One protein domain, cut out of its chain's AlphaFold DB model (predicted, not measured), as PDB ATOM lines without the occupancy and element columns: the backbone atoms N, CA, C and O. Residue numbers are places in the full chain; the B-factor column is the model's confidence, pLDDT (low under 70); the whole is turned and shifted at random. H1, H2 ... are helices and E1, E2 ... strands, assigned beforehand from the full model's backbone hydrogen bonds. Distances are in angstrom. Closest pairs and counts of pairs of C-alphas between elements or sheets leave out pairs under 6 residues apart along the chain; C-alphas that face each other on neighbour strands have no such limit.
ATOM      1  N   GLU A  22     301.641 309.548 374.861       82.50
ATOM      2  CA  GLU A  22     300.776 308.991 375.907       82.50
ATOM      3  C   GLU A  22     299.300 309.312 375.667       82.50
ATOM      4  O   GLU A  22     298.954 310.285 374.995       82.50
ATOM      5  N   VAL A  23     298.436 308.487 376.242       86.12
ATOM      6  CA  VAL A  23     297.000 308.720 376.413       86.12
ATOM      7  C   VAL A  23     296.639 308.524 377.880       86.12
ATOM      8  O   VAL A  23     297.343 307.833 378.616       86.12
ATOM      9  N   GLU A  24     295.535 309.121 378.304       90.19
ATOM     10  CA  GLU A  24     294.971 308.908 379.635       90.19
ATOM     11  C   GLU A  24     293.830 307.895 379.530       90.19
ATOM     12  O   GLU A  24     292.951 308.046 378.688       90.19
ATOM     13  N   VAL A  25     293.836 306.851 380.356       91.94
ATOM     14  CA  VAL A  25     292.775 305.835 380.392       91.94
ATOM     15  C   VAL A  25     292.066 305.891 381.738       91.94
ATOM     16  O   VAL A  25     292.708 306.020 382.778       91.94
ATOM     17  N   VAL A  26     290.739 305.825 381.699       92.69
ATOM     18  CA  VAL A  26     289.839 306.010 382.835       92.69
ATOM     19  C   VAL A  26     288.807 304.880 382.846       92.69
ATOM     20  O   VAL A  26     288.099 304.689 381.856       92.69
ATOM     21  N   TRP A  27     288.696 304.146 383.956       93.38
ATOM     22  CA  TRP A  27     287.798 302.992 384.094       93.38
ATOM     23  C   TRP A  27     286.531 303.351 384.866       93.38
ATOM     24  O   TRP A  27     286.602 303.870 385.975       93.38
ATOM     25  N   ARG A  28     285.368 303.023 384.295       92.81
ATOM     26  CA  ARG A  28     284.048 303.287 384.888       92.81
ATOM     27  C   ARG A  28     283.152 302.059 384.833       92.81
ATOM     28  O   ARG A  28     283.021 301.429 383.784       92.81
ATOM     29  N   ALA A  29     282.510 301.725 385.944       91.44
ATOM     30  CA  ALA A  29     281.669 300.539 386.075       91.44
ATOM     31  C   ALA A  29     280.236 300.733 385.552       91.44
ATOM     32  O   ALA A  29     279.564 299.761 385.230       91.44
ATOM     33  N   ASP A  30     279.764 301.975 385.461       89.94
ATOM     34  CA  ASP A  30     278.368 302.325 385.174       89.94
ATOM     35  C   ASP A  30     278.188 303.161 383.900       89.94
ATOM     36  O   ASP A  30     277.245 303.948 383.787       89.94
ATOM     37  N   LEU A  31     279.085 302.997 382.920       88.88
ATOM     38  CA  LEU A  31     279.004 303.752 381.670       88.88
ATOM     39  C   LEU A  31     277.681 303.493 380.941       88.88
ATOM     40  O   LEU A  31     277.377 302.340 380.622       88.88
ATOM     41  N   PRO A  32     276.915 304.545 380.604       85.56
ATOM     42  CA  PRO A  32     275.724 304.382 379.789       85.56
ATOM     43  C   PRO A  32     276.084 304.009 378.344       85.56
ATOM     44  O   PRO A  32     277.200 304.228 377.860       85.56
ATOM     45  N   GLU A  33     275.106 303.470 377.619       83.56
ATOM     46  CA  GLU A  33     275.270 303.159 376.203       83.56
ATOM     47  C   GLU A  33     275.074 304.397 375.317       83.56
ATOM     48  O   GLU A  33     274.048 305.079 375.378       83.56
ATOM     49  N   GLY A  34     276.039 304.636 374.428       84.50
ATOM     50  CA  GLY A  34     275.993 305.687 373.418       84.50
ATOM     51  C   GLY A  34     276.681 306.979 373.856       84.50
ATOM     52  O   GLY A  34     276.498 307.471 374.969       84.50
ATOM     53  N   ALA A  35     277.436 307.571 372.930       84.00
ATOM     54  CA  ALA A  35     278.243 308.769 373.172       84.00
ATOM     55  C   ALA A  35     277.448 309.945 373.767       84.00
ATOM     56  O   ALA A  35     277.907 310.606 374.694       84.00
ATOM     57  N   GLU A  36     276.221 310.172 373.294       80.50
ATOM     58  CA  GLU A  36     275.356 311.239 373.806       80.50
ATOM     59  C   GLU A  36     274.908 311.020 375.257       80.50
ATOM     60  O   GLU A  36     274.639 311.994 375.957       80.50
ATOM     61  N   ALA A  37     274.763 309.768 375.703       79.88
ATOM     62  CA  ALA A  37     274.411 309.460 377.086       79.88
ATOM     63  C   ALA A  37     275.638 309.585 377.998       79.88
ATOM     64  O   ALA A  37     275.524 310.106 379.105       79.88
ATOM     65  N   VAL A  38     276.814 309.181 377.503       84.81
ATOM     66  CA  VAL A  38     278.093 309.361 378.204       84.81
ATOM     67  C   VAL A  38     278.430 310.839 378.369       84.81
ATOM     68  O   VAL A  38     278.799 311.247 379.462       84.81
ATOM     69  N   ALA A  39     278.247 311.663 377.334       80.56
ATOM     70  CA  ALA A  39     278.463 313.107 377.428       80.56
ATOM     71  C   ALA A  39     277.654 313.725 378.575       80.56
ATOM     72  O   ALA A  39     278.201 314.437 379.405       80.56
ATOM     73  N   VAL A  40     276.372 313.366 378.664       76.88
ATOM     74  CA  VAL A  40     275.449 313.829 379.707       76.88
ATOM     75  C   VAL A  40     275.897 313.306 381.077       76.88
ATOM     76  O   VAL A  40     276.020 314.088 382.011       76.88
ATOM     77  N   TYR A  41     276.248 312.020 381.188       81.12
ATOM     78  CA  TYR A  41     276.806 311.418 382.408       81.12
ATOM     79  C   TYR A  41     278.042 312.166 382.939       81.12
ATOM     80  O   TYR A  41     278.134 312.453 384.135       81.12
ATOM     81  N   LEU A  42     278.962 312.554 382.054       81.31
ATOM     82  CA  LEU A  42     280.199 313.243 382.425       81.31
ATOM     83  C   LEU A  42     280.004 314.703 382.838       81.31
ATOM     84  O   LEU A  42     280.870 315.258 383.508       81.31
ATOM     85  N   GLU A  43     278.875 315.331 382.505       75.38
ATOM     86  CA  GLU A  43     278.545 316.657 383.047       75.38
ATOM     87  C   GLU A  43     278.333 316.616 384.566       75.38
ATOM     88  O   GLU A  43     278.606 317.597 385.269       75.38
ATOM     89  N   ALA A  44     277.835 315.486 385.073       75.44
ATOM     90  CA  ALA A  44     277.581 315.267 386.489       75.44
ATOM     91  C   ALA A  44     278.744 314.563 387.202       75.44
ATOM     92  O   ALA A  44     279.024 314.893 388.355       75.44
ATOM     93  N   ALA A  45     279.432 313.644 386.522       81.56
ATOM     94  CA  ALA A  45     280.559 312.888 387.062       81.56
ATOM     95  C   ALA A  45     281.792 312.959 386.137       81.56
ATOM     96  O   ALA A  45     282.176 311.939 385.557       81.56
ATOM     97  N   PRO A  46     282.422 314.141 385.973       81.50
ATOM     98  CA  PRO A  46     283.609 314.278 385.131       81.50
ATOM     99  C   PRO A  46     284.787 313.468 385.694       81.50
ATOM    100  O   PRO A  46     284.869 313.290 386.915       81.50
ATOM    101  N   PRO A  47     285.715 312.999 384.836       83.12
ATOM    102  CA  PRO A  47     286.863 312.241 385.296       83.12
ATOM    103  C   PRO A  47     287.797 313.115 386.136       83.12
ATOM    104  O   PRO A  47     288.047 314.281 385.815       83.12
ATOM    105  N   GLY A  48     288.299 312.555 387.235       75.38
ATOM    106  CA  GLY A  48     289.256 313.222 388.115       75.38
ATOM    107  C   GLY A  48     290.716 312.952 387.725       75.38
ATOM    108  O   GLY A  48     291.020 311.920 387.133       75.38
ATOM    109  N   PRO A  49     291.673 313.808 388.132       70.56
ATOM    110  CA  PRO A  49     293.094 313.582 387.849       70.56
ATOM    111  C   PRO A  49     293.660 312.321 388.525       70.56
ATOM    112  O   PRO A  49     294.643 311.769 388.049       70.56
ATOM    113  N   LYS A  50     293.053 311.859 389.628       78.06
ATOM    114  CA  LYS A  50     293.438 310.615 390.325       78.06
ATOM    115  C   LYS A  50     292.850 309.351 389.694       78.06
ATOM    116  O   LYS A  50     293.196 308.249 390.100       78.06
ATOM    117  N   GLU A  51     291.943 309.523 388.746       85.00
ATOM    118  CA  GLU A  51     291.214 308.441 388.096       85.00
ATOM    119  C   GLU A  51     291.888 307.986 386.796       85.00
ATOM    120  O   GLU A  51     291.683 306.866 386.336       85.00
ATOM    121  N   ALA A  52     292.691 308.871 386.201       87.44
ATOM    122  CA  ALA A  52     293.368 308.640 384.941       87.44
ATOM    123  C   ALA A  52     294.723 307.951 385.142       87.44
ATOM    124  O   ALA A  52     295.577 308.429 385.891       87.44
ATOM    125  N   VAL A  53     294.956 306.872 384.395       89.31
ATOM    126  CA  VAL A  53     296.278 306.252 384.248       89.31
ATOM    127  C   VAL A  53     296.867 306.671 382.909       89.31
ATOM    128  O   VAL A  53     296.243 306.494 381.862       89.31
ATOM    129  N   ARG A  54     298.080 307.228 382.936       88.50
ATOM    130  CA  ARG A  54     298.827 307.573 381.722       88.50
ATOM    131  C   ARG A  54     299.516 306.346 381.170       88.50
ATOM    132  O   ARG A  54     300.256 305.674 381.883       88.50
ATOM    133  N   LEU A  55     299.251 306.060 379.902       87.81
ATOM    134  CA  LEU A  55     299.775 304.894 379.213       87.81
ATOM    135  C   LEU A  55     300.284 305.285 377.825       87.81
ATOM    136  O   LEU A  55     299.624 306.047 377.113       87.81
ATOM    137  N   PRO A  56     301.417 304.725 377.384       84.88
ATOM    138  CA  PRO A  56     301.854 304.830 376.004       84.88
ATOM    139  C   PRO A  56     300.776 304.396 375.003       84.88
ATOM    140  O   PRO A  56     300.213 303.301 375.073       84.88
ATOM    141  N   LEU A  57     300.535 305.254 374.012       82.94
ATOM    142  CA  LEU A  57     299.515 305.105 372.975       82.94
ATOM    143  C   LEU A  57     299.630 303.771 372.227       82.94
ATOM    144  O   LEU A  57     298.613 303.172 371.876       82.94
ATOM    145  N   TYR A  58     300.853 303.298 371.970       79.19
ATOM    146  CA  TYR A  58     301.073 302.026 371.278       79.19
ATOM    147  C   TYR A  58     300.559 300.833 372.094       79.19
ATOM    148  O   TYR A  58     299.986 299.903 371.531       79.19
ATOM    149  N   ALA A  59     300.701 300.875 373.419       83.75
ATOM    150  CA  ALA A  59     300.318 299.772 374.281       83.75
ATOM    151  C   ALA A  59     298.805 299.695 374.477       83.75
ATOM    152  O   ALA A  59     298.244 298.604 374.472       83.75
ATOM    153  N   VAL A  60     298.125 300.844 374.547       86.25
ATOM    154  CA  VAL A  60     296.654 300.888 374.549       86.25
ATOM    155  C   VAL A  60     296.087 300.366 373.226       86.25
ATOM    156  O   VAL A  60     295.116 299.611 373.222       86.25
ATOM    157  N   ARG A  61     296.723 300.690 372.089       82.12
ATOM    158  CA  ARG A  61     296.343 300.128 370.780       82.12
ATOM    159  C   ARG A  61     296.510 298.612 370.734       82.12
ATOM    160  O   ARG A  61     295.600 297.927 370.275       82.12
ATOM    161  N   ALA A  62     297.642 298.097 371.218       80.25
ATOM    162  CA  ALA A  62     297.873 296.659 371.314       80.25
ATOM    163  C   ALA A  62     296.819 295.995 372.214       80.25
ATOM    164  O   ALA A  62     296.185 295.023 371.804       80.25
ATOM    165  N   TRP A  63     296.548 296.578 373.385       85.12
ATOM    166  CA  TRP A  63     295.561 296.070 374.337       85.12
ATOM    167  C   TRP A  63     294.160 295.962 373.736       85.12
ATOM    168  O   TRP A  63     293.532 294.906 373.834       85.12
ATOM    169  N   PHE A  64     293.685 296.992 373.030       81.88
ATOM    170  CA  PHE A  64     292.372 296.926 372.384       81.88
ATOM    171  C   PHE A  64     292.292 295.880 371.259       81.88
ATOM    172  O   PHE A  64     291.223 295.321 371.009       81.88
ATOM    173  N   GLN A  65     293.423 295.539 370.636       75.69
ATOM    174  CA  GLN A  65     293.533 294.438 369.670       75.69
ATOM    175  C   GLN A  65     293.663 293.055 370.341       75.69
ATOM    176  O   GLN A  65     293.718 292.029 369.657       75.69
ATOM    177  N   GLY A  66     293.683 292.999 371.678       71.94
ATOM    178  CA  GLY A  66     293.922 291.779 372.448       71.94
ATOM    179  C   GLY A  66     295.365 291.286 372.339       71.94
ATOM    180  O   GLY A  66     295.596 290.077 372.314       71.94
ATOM    181  N   LEU A  67     296.304 292.219 372.204       71.12
ATOM    182  CA  LEU A  67     297.740 291.996 372.141       71.12
ATOM    183  C   LEU A  67     298.414 292.652 373.353       71.12
ATOM    184  O   LEU A  67     297.884 293.595 373.937       71.12
ATOM    185  N   SER A  68     299.601 292.172 373.714       66.31
ATOM    186  CA  SER A  68     300.427 292.781 374.758       66.31
ATOM    187  C   SER A  68     301.680 293.383 374.141       66.31
ATOM    188  O   SER A  68     302.310 292.764 373.281       66.31
ATOM    189  N   ALA A  69     302.052 294.570 374.613       63.16
ATOM    190  CA  ALA A  69     303.339 295.191 374.341       63.16
ATOM    191  C   ALA A  69     304.073 295.363 375.678       63.16
ATOM    192  O   ALA A  69     303.498 295.905 376.623       63.16
ATOM    193  N   ASP A  70     305.305 294.863 375.776       57.03
ATOM    194  CA  ASP A  70     306.110 294.993 376.992       57.03
ATOM    195  C   ASP A  70     306.734 296.396 377.072       57.03
ATOM    196  O   ASP A  70     307.425 296.836 376.155       57.03
ATOM    197  N   PHE A  71     306.522 297.086 378.198       53.88
ATOM    198  CA  PHE A  71     307.112 298.407 378.492       53.88
ATOM    199  C   PHE A  71     308.548 298.326 378.996       53.88
ATOM    200  O   PHE A  71     309.201 299.352 379.162       53.88
ATOM    201  N   ALA A  72     309.014 297.124 379.328       44.91
ATOM    202  CA  ALA A  72     310.136 296.962 380.236       44.91
ATOM    203  C   ALA A  72     311.515 297.226 379.610       44.91
ATOM    204  O   ALA A  72     312.484 297.224 380.361       44.91
ATOM    205  N   LYS A  85     298.872 287.792 373.747       54.78
ATOM    206  CA  LYS A  85     298.385 287.361 375.057       54.78
ATOM    207  C   LYS A  85     296.895 287.666 375.091       54.78
ATOM    208  O   LYS A  85     296.497 288.818 374.957       54.78
ATOM    209  N   GLY A  86     296.071 286.618 375.157       54.16
ATOM    210  CA  GLY A  86     294.620 286.769 375.236       54.16
ATOM    211  C   GLY A  86     294.254 287.744 376.356       54.16
ATOM    212  O   GLY A  86     294.797 287.638 377.447       54.16
ATOM    213  N   GLY A  87     293.378 288.701 376.063       56.12
ATOM    214  CA  GLY A  87     293.009 289.749 377.022       56.12
ATOM    215  C   GLY A  87     291.712 290.467 376.658       56.12
ATOM    216  O   GLY A  87     290.867 290.692 377.513       56.12
ATOM    217  N   VAL A  88     291.468 290.742 375.368       54.50
ATOM    218  CA  VAL A  88     290.251 291.480 374.941       54.50
ATOM    219  C   VAL A  88     289.604 290.926 373.657       54.50
ATOM    220  O   VAL A  88     288.466 291.257 373.319       54.50
ATOM    221  N   ARG A  89     290.285 290.025 372.935       47.34
ATOM    222  CA  ARG A  89     289.874 289.558 371.600       47.34
ATOM    223  C   ARG A  89     288.502 288.863 371.633       47.34
ATOM    224  O   ARG A  89     288.365 287.772 372.174       47.34
ATOM    225  N   GLY A  90     287.497 289.497 371.023       50.72
ATOM    226  CA  GLY A  90     286.113 289.004 370.953       50.72
ATOM    227  C   GLY A  90     285.131 289.676 371.920       50.72
ATOM    228  O   GLY A  90     283.925 289.458 371.793       50.72
ATOM    229  N   ARG A  91     285.603 290.530 372.840       62.16
ATOM    230  CA  ARG A  91     284.721 291.354 373.677       62.16
ATOM    231  C   ARG A  91     284.178 292.512 372.842       62.16
ATOM    232  O   ARG A  91     284.922 293.196 372.148       62.16
ATOM    233  N   ARG A  92     282.866 292.735 372.901       61.50
ATOM    234  CA  ARG A  92     282.223 293.940 372.360       61.50
ATOM    235  C   ARG A  92     282.104 294.957 373.489       61.50
ATOM    236  O   ARG A  92     281.032 295.100 374.059       61.50
ATOM    237  N   ALA A  93     283.207 295.609 373.847       71.31
ATOM    238  CA  ALA A  93     283.142 296.783 374.713       71.31
ATOM    239  C   ALA A  93     283.139 298.048 373.856       71.31
ATOM    240  O   ALA A  93     283.762 298.097 372.793       71.31
ATOM    241  N   LYS A  94     282.412 299.058 374.319       80.81
ATOM    242  CA  LYS A  94     282.418 300.393 373.727       80.81
ATOM    243  C   LYS A  94     283.369 301.252 374.539       80.81
ATOM    244  O   LYS A  94     283.230 301.326 375.757       80.81
ATOM    245  N   VAL A  95     284.337 301.856 373.867       87.56
ATOM    246  CA  VAL A  95     285.261 302.823 374.462       87.56
ATOM    247  C   VAL A  95     284.795 304.204 374.044       87.56
ATOM    248  O   VAL A  95     284.311 304.377 372.928       87.56
ATOM    249  N   TYR A  96     284.939 305.196 374.911       90.25
ATOM    250  CA  TYR A  96     284.599 306.570 374.569       90.25
ATOM    251  C   TYR A  96     285.838 307.444 374.632       90.25
ATOM    252  O   TYR A  96     286.563 307.435 375.621       90.25
ATOM    253  N   ARG A  97     286.089 308.215 373.578       89.25
ATOM    254  CA  ARG A  97     287.121 309.247 373.587       89.25
ATOM    255  C   ARG A  97     286.517 310.571 374.006       89.25
ATOM    256  O   ARG A  97     285.521 311.010 373.434       89.25
ATOM    257  N   LEU A  98     287.192 311.221 374.940       84.75
ATOM    258  CA  LEU A  98     286.910 312.577 375.372       84.75
ATOM    259  C   LEU A  98     287.742 313.547 374.537       84.75
ATOM    260  O   LEU A  98     288.933 313.733 374.778       84.75
ATOM    261  N   ALA A  99     287.113 314.147 373.528       68.25
ATOM    262  CA  ALA A  99     287.657 315.305 372.836       68.25
ATOM    263  C   ALA A  99     287.170 316.588 373.526       68.25
ATOM    264  O   ALA A  99     286.187 316.587 374.261       68.25
ATOM    265  N   ALA A 100     287.849 317.709 373.279       55.28
ATOM    266  CA  ALA A 100     287.644 318.948 374.035       55.28
ATOM    267  C   ALA A 100     286.197 319.495 374.059       55.28
ATOM    268  O   ALA A 100     285.889 320.299 374.934       55.28
ATOM    269  N   GLU A 101     285.339 319.111 373.109       54.59
ATOM    270  CA  GLU A 101     283.925 319.524 373.054       54.59
ATOM    271  C   GLU A 101     282.970 318.366 372.692       54.59
ATOM    272  O   GLU A 101     281.764 318.578 372.605       54.59
ATOM    273  N   GLU A 102     283.479 317.144 372.492       75.06
ATOM    274  CA  GLU A 102     282.684 316.009 372.008       75.06
ATOM    275  C   GLU A 102     283.109 314.702 372.684       75.06
ATOM    276  O   GLU A 102     284.291 314.461 372.940       75.06
ATOM    277  N   VAL A 103     282.127 313.839 372.941       83.19
ATOM    278  CA  VAL A 103     282.362 312.438 373.291       83.19
ATOM    279  C   VAL A 103     282.154 311.617 372.031       83.19
ATOM    280  O   VAL A 103     281.103 311.702 371.402       83.19
ATOM    281  N   GLU A 104     283.141 310.809 371.671       86.19
ATOM    282  CA  GLU A 104     283.060 309.924 370.513       86.19
ATOM    283  C   GLU A 104     283.083 308.467 370.963       86.19
ATOM    284  O   GLU A 104     283.970 308.055 371.707       86.19
ATOM    285  N   GLU A 105     282.126 307.669 370.489       86.50
ATOM    286  CA  GLU A 105     282.164 306.215 370.663       86.50
ATOM    287  C   GLU A 105     283.183 305.620 369.683       86.50
ATOM    288  O   GLU A 105     283.066 305.774 368.465       86.50
ATOM    289  N   ILE A 106     284.186 304.935 370.222       84.31
ATOM    290  CA  ILE A 106     285.249 304.271 369.477       84.31
ATOM    291  C   ILE A 106     285.106 302.756 369.676       84.31
ATOM    292  O   ILE A 106     285.046 302.278 370.815       84.31
ATOM    293  N   PRO A 107     285.058 301.961 368.592       76.25
ATOM    294  CA  PRO A 107     285.123 300.510 368.717       76.25
ATOM    295  C   PRO A 107     286.521 300.088 369.187       76.25
ATOM    296  O   PRO A 107     287.509 300.712 368.814       76.25
ATOM    297  N   LEU A 108     286.618 298.992 369.949       70.75
ATOM    298  CA  LEU A 108     287.906 298.439 370.398       70.75
ATOM    299  C   LEU A 108     288.894 298.207 369.241       70.75
ATOM    300  O   LEU A 108     290.082 298.457 369.381       70.75
ATOM    301  N   ASP A 109     288.407 297.790 368.073       66.69
ATOM    302  CA  ASP A 109     289.221 297.704 366.859       66.69
ATOM    303  C   ASP A 109     288.870 298.869 365.913       66.69
ATOM    304  O   ASP A 109     287.981 298.733 365.062       66.69
ATOM    305  N   PRO A 110     289.469 300.064 366.095       60.41
ATOM    306  CA  PRO A 110     289.169 301.208 365.252       60.41
ATOM    307  C   PRO A 110     289.677 300.967 363.821       60.41
ATOM    308  O   PRO A 110     290.854 300.655 363.630       60.41
ATOM    309  N   PRO A 111     288.841 301.172 362.781       55.88
ATOM    310  CA  PRO A 111     289.304 301.154 361.396       55.88
ATOM    311  C   PRO A 111     290.449 302.154 361.211       55.88
ATOM    312  O   PRO A 111     290.477 303.181 361.884       55.88
ATOM    313  N   ALA A 112     291.336 301.939 360.235       47.38
ATOM    314  CA  ALA A 112     292.531 302.768 359.991       47.38
ATOM    315  C   ALA A 112     292.299 304.305 359.887       47.38
ATOM    316  O   ALA A 112     293.257 305.083 359.947       47.38
ATOM    317  N   GLY A 113     291.045 304.748 359.726       44.44
ATOM    318  CA  GLY A 113     290.617 306.152 359.731       44.44
ATOM    319  C   GLY A 113     290.285 306.761 361.106       44.44
ATOM    320  O   GLY A 113     290.327 307.983 361.226       44.44
ATOM    321  N   ILE A 114     290.004 305.965 362.145       56.25
ATOM    322  CA  ILE A 114     289.748 306.443 363.515       56.25
ATOM    323  C   ILE A 114     291.057 306.317 364.301       56.25
ATOM    324  O   ILE A 114     291.426 305.245 364.773       56.25
ATOM    325  N   ARG A 115     291.824 307.408 364.391       66.06
ATOM    326  CA  ARG A 115     293.126 307.405 365.079       66.06
ATOM    327  C   ARG A 115     292.987 307.961 366.489       66.06
ATOM    328  O   ARG A 115     292.727 309.153 366.636       66.06
ATOM    329  N   LEU A 116     293.250 307.115 367.487       75.44
ATOM    330  CA  LEU A 116     293.653 307.549 368.827       75.44
ATOM    331  C   LEU A 116     294.895 308.443 368.706       75.44
ATOM    332  O   LEU A 116     295.842 308.079 367.988       75.44
ATOM    333  N   ARG A 117     294.875 309.602 369.362       78.44
ATOM    334  CA  ARG A 117     295.909 310.641 369.301       78.44
ATOM    335  C   ARG A 117     296.606 310.779 370.657       78.44
ATOM    336  O   ARG A 117     295.990 310.506 371.683       78.44
ATOM    337  N   PRO A 118     297.876 311.216 370.676       76.69
ATOM    338  CA  PRO A 118     298.538 311.573 371.924       76.69
ATOM    339  C   PRO A 118     297.740 312.659 372.662       76.69
ATOM    340  O   PRO A 118     297.297 313.622 372.032       76.69
ATOM    341  N   GLY A 119     297.573 312.499 373.973       75.50
ATOM    342  CA  GLY A 119     296.784 313.385 374.831       75.50
ATOM    343  C   GLY A 119     295.275 313.119 374.832       75.50
ATOM    344  O   GLY A 119     294.556 313.843 375.513       75.50
ATOM    345  N   ASP A 120     294.783 312.113 374.097       83.31
ATOM    346  CA  ASP A 120     293.386 311.681 374.219       83.31
ATOM    347  C   ASP A 120     293.138 311.102 375.625       83.31
ATOM    348  O   ASP A 120     293.947 310.320 376.135       83.31
ATOM    349  N   THR A 121     291.985 311.428 376.215       88.06
ATOM    350  CA  THR A 121     291.460 310.736 377.401       88.06
ATOM    351  C   THR A 121     290.416 309.711 376.954       88.06
ATOM    352  O   THR A 121     289.470 310.035 376.230       88.06
ATOM    353  N   LEU A 122     290.593 308.461 377.363       90.50
ATOM    354  CA  LEU A 122     289.782 307.313 376.980       90.50
ATOM    355  C   LEU A 122     289.018 306.796 378.189       90.50
ATOM    356  O   LEU A 122     289.607 306.402 379.190       90.50
ATOM    357  N   LEU A 123     287.700 306.764 378.065       92.12
ATOM    358  CA  LEU A 123     286.789 306.209 379.046       92.12
ATOM    359  C   LEU A 123     286.448 304.773 378.642       92.12
ATOM    360  O   LEU A 123     285.892 304.536 377.564       92.12
ATOM    361  N   VAL A 124     286.796 303.815 379.495       92.88
ATOM    362  CA  VAL A 124     286.622 302.381 379.249       92.88
ATOM    363  C   VAL A 124     285.733 301.749 380.327       92.88
ATOM    364  O   VAL A 124     285.778 302.169 381.486       92.88
ATOM    365  N   PRO A 125     284.922 300.729 379.993       92.12
ATOM    366  CA  PRO A 125     284.192 299.971 381.002       92.12
ATOM    367  C   PRO A 125     285.155 299.272 381.967       92.12
ATOM    368  O   PRO A 125     286.111 298.637 381.525       92.12
ATOM    369  N   ALA A 126     284.878 299.328 383.270       92.12
ATOM    370  CA  ALA A 126     285.666 298.662 384.312       92.12
ATOM    371  C   ALA A 126     285.865 297.162 384.034       92.12
ATOM    372  O   ALA A 126     286.953 296.621 384.224       92.12
ATOM    373  N   GLU A 127     284.834 296.503 383.503       90.50
ATOM    374  CA  GLU A 127     284.853 295.083 383.147       90.50
ATOM    375  C   GLU A 127     285.874 294.732 382.059       90.50
ATOM    376  O   GLU A 127     286.205 293.556 381.900       90.50
ATOM    377  N   LEU A 128     286.358 295.712 381.286       88.75
ATOM    378  CA  LEU A 128     287.329 295.482 380.218       88.75
ATOM    379  C   LEU A 128     288.663 294.941 380.756       88.75
ATOM    380  O   LEU A 128     289.353 294.238 380.019       88.75
ATOM    381  N   GLY A 129     288.988 295.211 382.024       90.00
ATOM    382  CA  GLY A 129     290.245 294.806 382.649       90.00
ATOM    383  C   GLY A 129     291.401 295.725 382.258       90.00
ATOM    384  O   GLY A 129     291.210 296.931 382.092       90.00
ATOM    385  N   GLY A 130     292.603 295.174 382.104       88.12
ATOM    386  CA  GLY A 130     293.810 295.934 381.744       88.12
ATOM    387  C   GLY A 130     294.597 296.498 382.934       88.12
ATOM    388  O   GLY A 130     295.729 296.952 382.770       88.12
ATOM    389  N   LEU A 131     294.033 296.444 384.143       90.06
ATOM    390  CA  LEU A 131     294.732 296.766 385.384       90.06
ATOM    391  C   LEU A 131     294.600 295.611 386.375       90.06
ATOM    392  O   LEU A 131     293.543 294.995 386.500       90.06
ATOM    393  N   SER A 132     295.677 295.344 387.107       86.75
ATOM    394  CA  SER A 132     295.693 294.383 388.207       86.75
ATOM    395  C   SER A 132     296.547 294.923 389.345       86.75
ATOM    396  O   SER A 132     297.686 295.340 389.136       86.75
ATOM    397  N   GLN A 133     295.987 294.965 390.558       84.31
ATOM    398  CA  GLN A 133     296.688 295.439 391.763       84.31
ATOM    399  C   GLN A 133     297.362 296.818 391.588       84.31
ATOM    400  O   GLN A 133     298.457 297.045 392.094       84.31
ATOM    401  N   GLY A 134     296.741 297.728 390.828       78.25
ATOM    402  CA  GLY A 134     297.276 299.070 390.559       78.25
ATOM    403  C   GLY A 134     298.389 299.141 389.507       78.25
ATOM    404  O   GLY A 134     298.976 300.204 389.325       78.25
ATOM    405  N   HIS A 135     298.673 298.045 388.804       85.19
ATOM    406  CA  HIS A 135     299.667 297.988 387.737       85.19
ATOM    407  C   HIS A 135     298.997 297.739 386.390       85.19
ATOM    408  O   HIS A 135     297.954 297.085 386.312       85.19
ATOM    409  N   TRP A 136     299.627 298.245 385.330       88.06
ATOM    410  CA  TRP A 136     299.234 297.929 383.966       88.06
ATOM    411  C   TRP A 136     299.463 296.448 383.669       88.06
ATOM    412  O   TRP A 136     300.597 295.970 383.670       88.06
ATOM    413  N   ASP A 137     298.365 295.744 383.417       88.38
ATOM    414  CA  ASP A 137     298.341 294.332 383.070       88.38
ATOM    415  C   ASP A 137     297.333 294.129 381.928       88.38
ATOM    416  O   ASP A 137     296.150 293.877 382.180       88.38
TER     417      ASP A 137
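AT A GLANCE: This is residues 22 to 72 and 85 to 137 of the 460 residues of the protein "Type I-U CRISPR-associated helicase/endonuclease Cas3" of Thermus caliditerrae (UniProt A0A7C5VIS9). A strongly twisted sheet of five strands, E2, E1, E5, E3 and E4, makes the core, with E1 and E5 nearest its middle. H1 packs over the E3 and E4 part of the sheet, and H2 sits toward the other end of the domain, beside the start of E1 and over no strand. A long loop, residues 108 to 120, joins E4 to E5, and residues 126 to 137 make a tail with no named element. The printed part has 104 residues with two named helices and five named strands in the order E1, H1, E2, H2, E3, E4, E5; the sheet is mixed in direction, the class is mixed, helices and strands, and under half of the residues are in named elements. The whole is compact and rounded, with a radius of gyration of the C-alphas of 13.0 A and spans of 37 by 31 by 24 A.

HOW THE PARTS SIT: E1, residues 22 to 28, is an inner strand. Its antiparallel neighbour E2, residues 52 to 56, is an edge strand, with N 25 and O 53 within hydrogen-bond range at 2.9 A. E1 and E5, residues 121 to 125, are parallel, and N 122 and O 24 are 2.7 A apart. E5 and E3, residues 94 to 98, are antiparallel, with N 123 and O 96 at 2.8 A. E3 and E4, residues 103 to 107, form a hairpin, with N 97 and O 104 at 2.8 A. H1, residues 35 to 44, is on the sheet at a height of 9.5 A, over E3 and E4, and makes two layers with it, a helix on one face of a sheet. On the local plane H1 and E3 stand at 49 degrees, slantwise to the strands; its closest C-alphas to E4 are those of Ala 35 and Glu 105, 5.3 A apart. H2, residues 57 to 64, is on the sheet at a height of 6.6 A; the closest C-alphas of H2 and E1 are those of Leu 57 and Glu 22, 5.0 A apart. H1 and H2 are apart. Every O i to N i+4 pair is within hydrogen-bond range in H2, and 5 of 6 in H1.

IN THESE COORDINATES: E1 begins at C-alpha 22 (300.776, 308.991, 375.907) and is 19.8 A long. H1 is 14.8 A long from C-alpha 35 (278.243, 308.769, 373.172), E2 12.9 A and H2 10.9 A. E3 and E4 are 13.1 A each, and E5 is 13.5 A, ending at C-alpha 125 (284.192, 299.971, 381.002).

THE WHOLE: The C-alphas farthest apart are those of Val 40 and Ala 72, 38.6 A. Residues 73 to 84 are not printed, and C-alphas 72 and 85 are 16.0 A apart across this cut. E4 to E5 is a long link. The mean pLDDT of the printed part is 77.8, with residues 68 to 72, 85 to 92, 99 to 101 and 109 to 115 under 70.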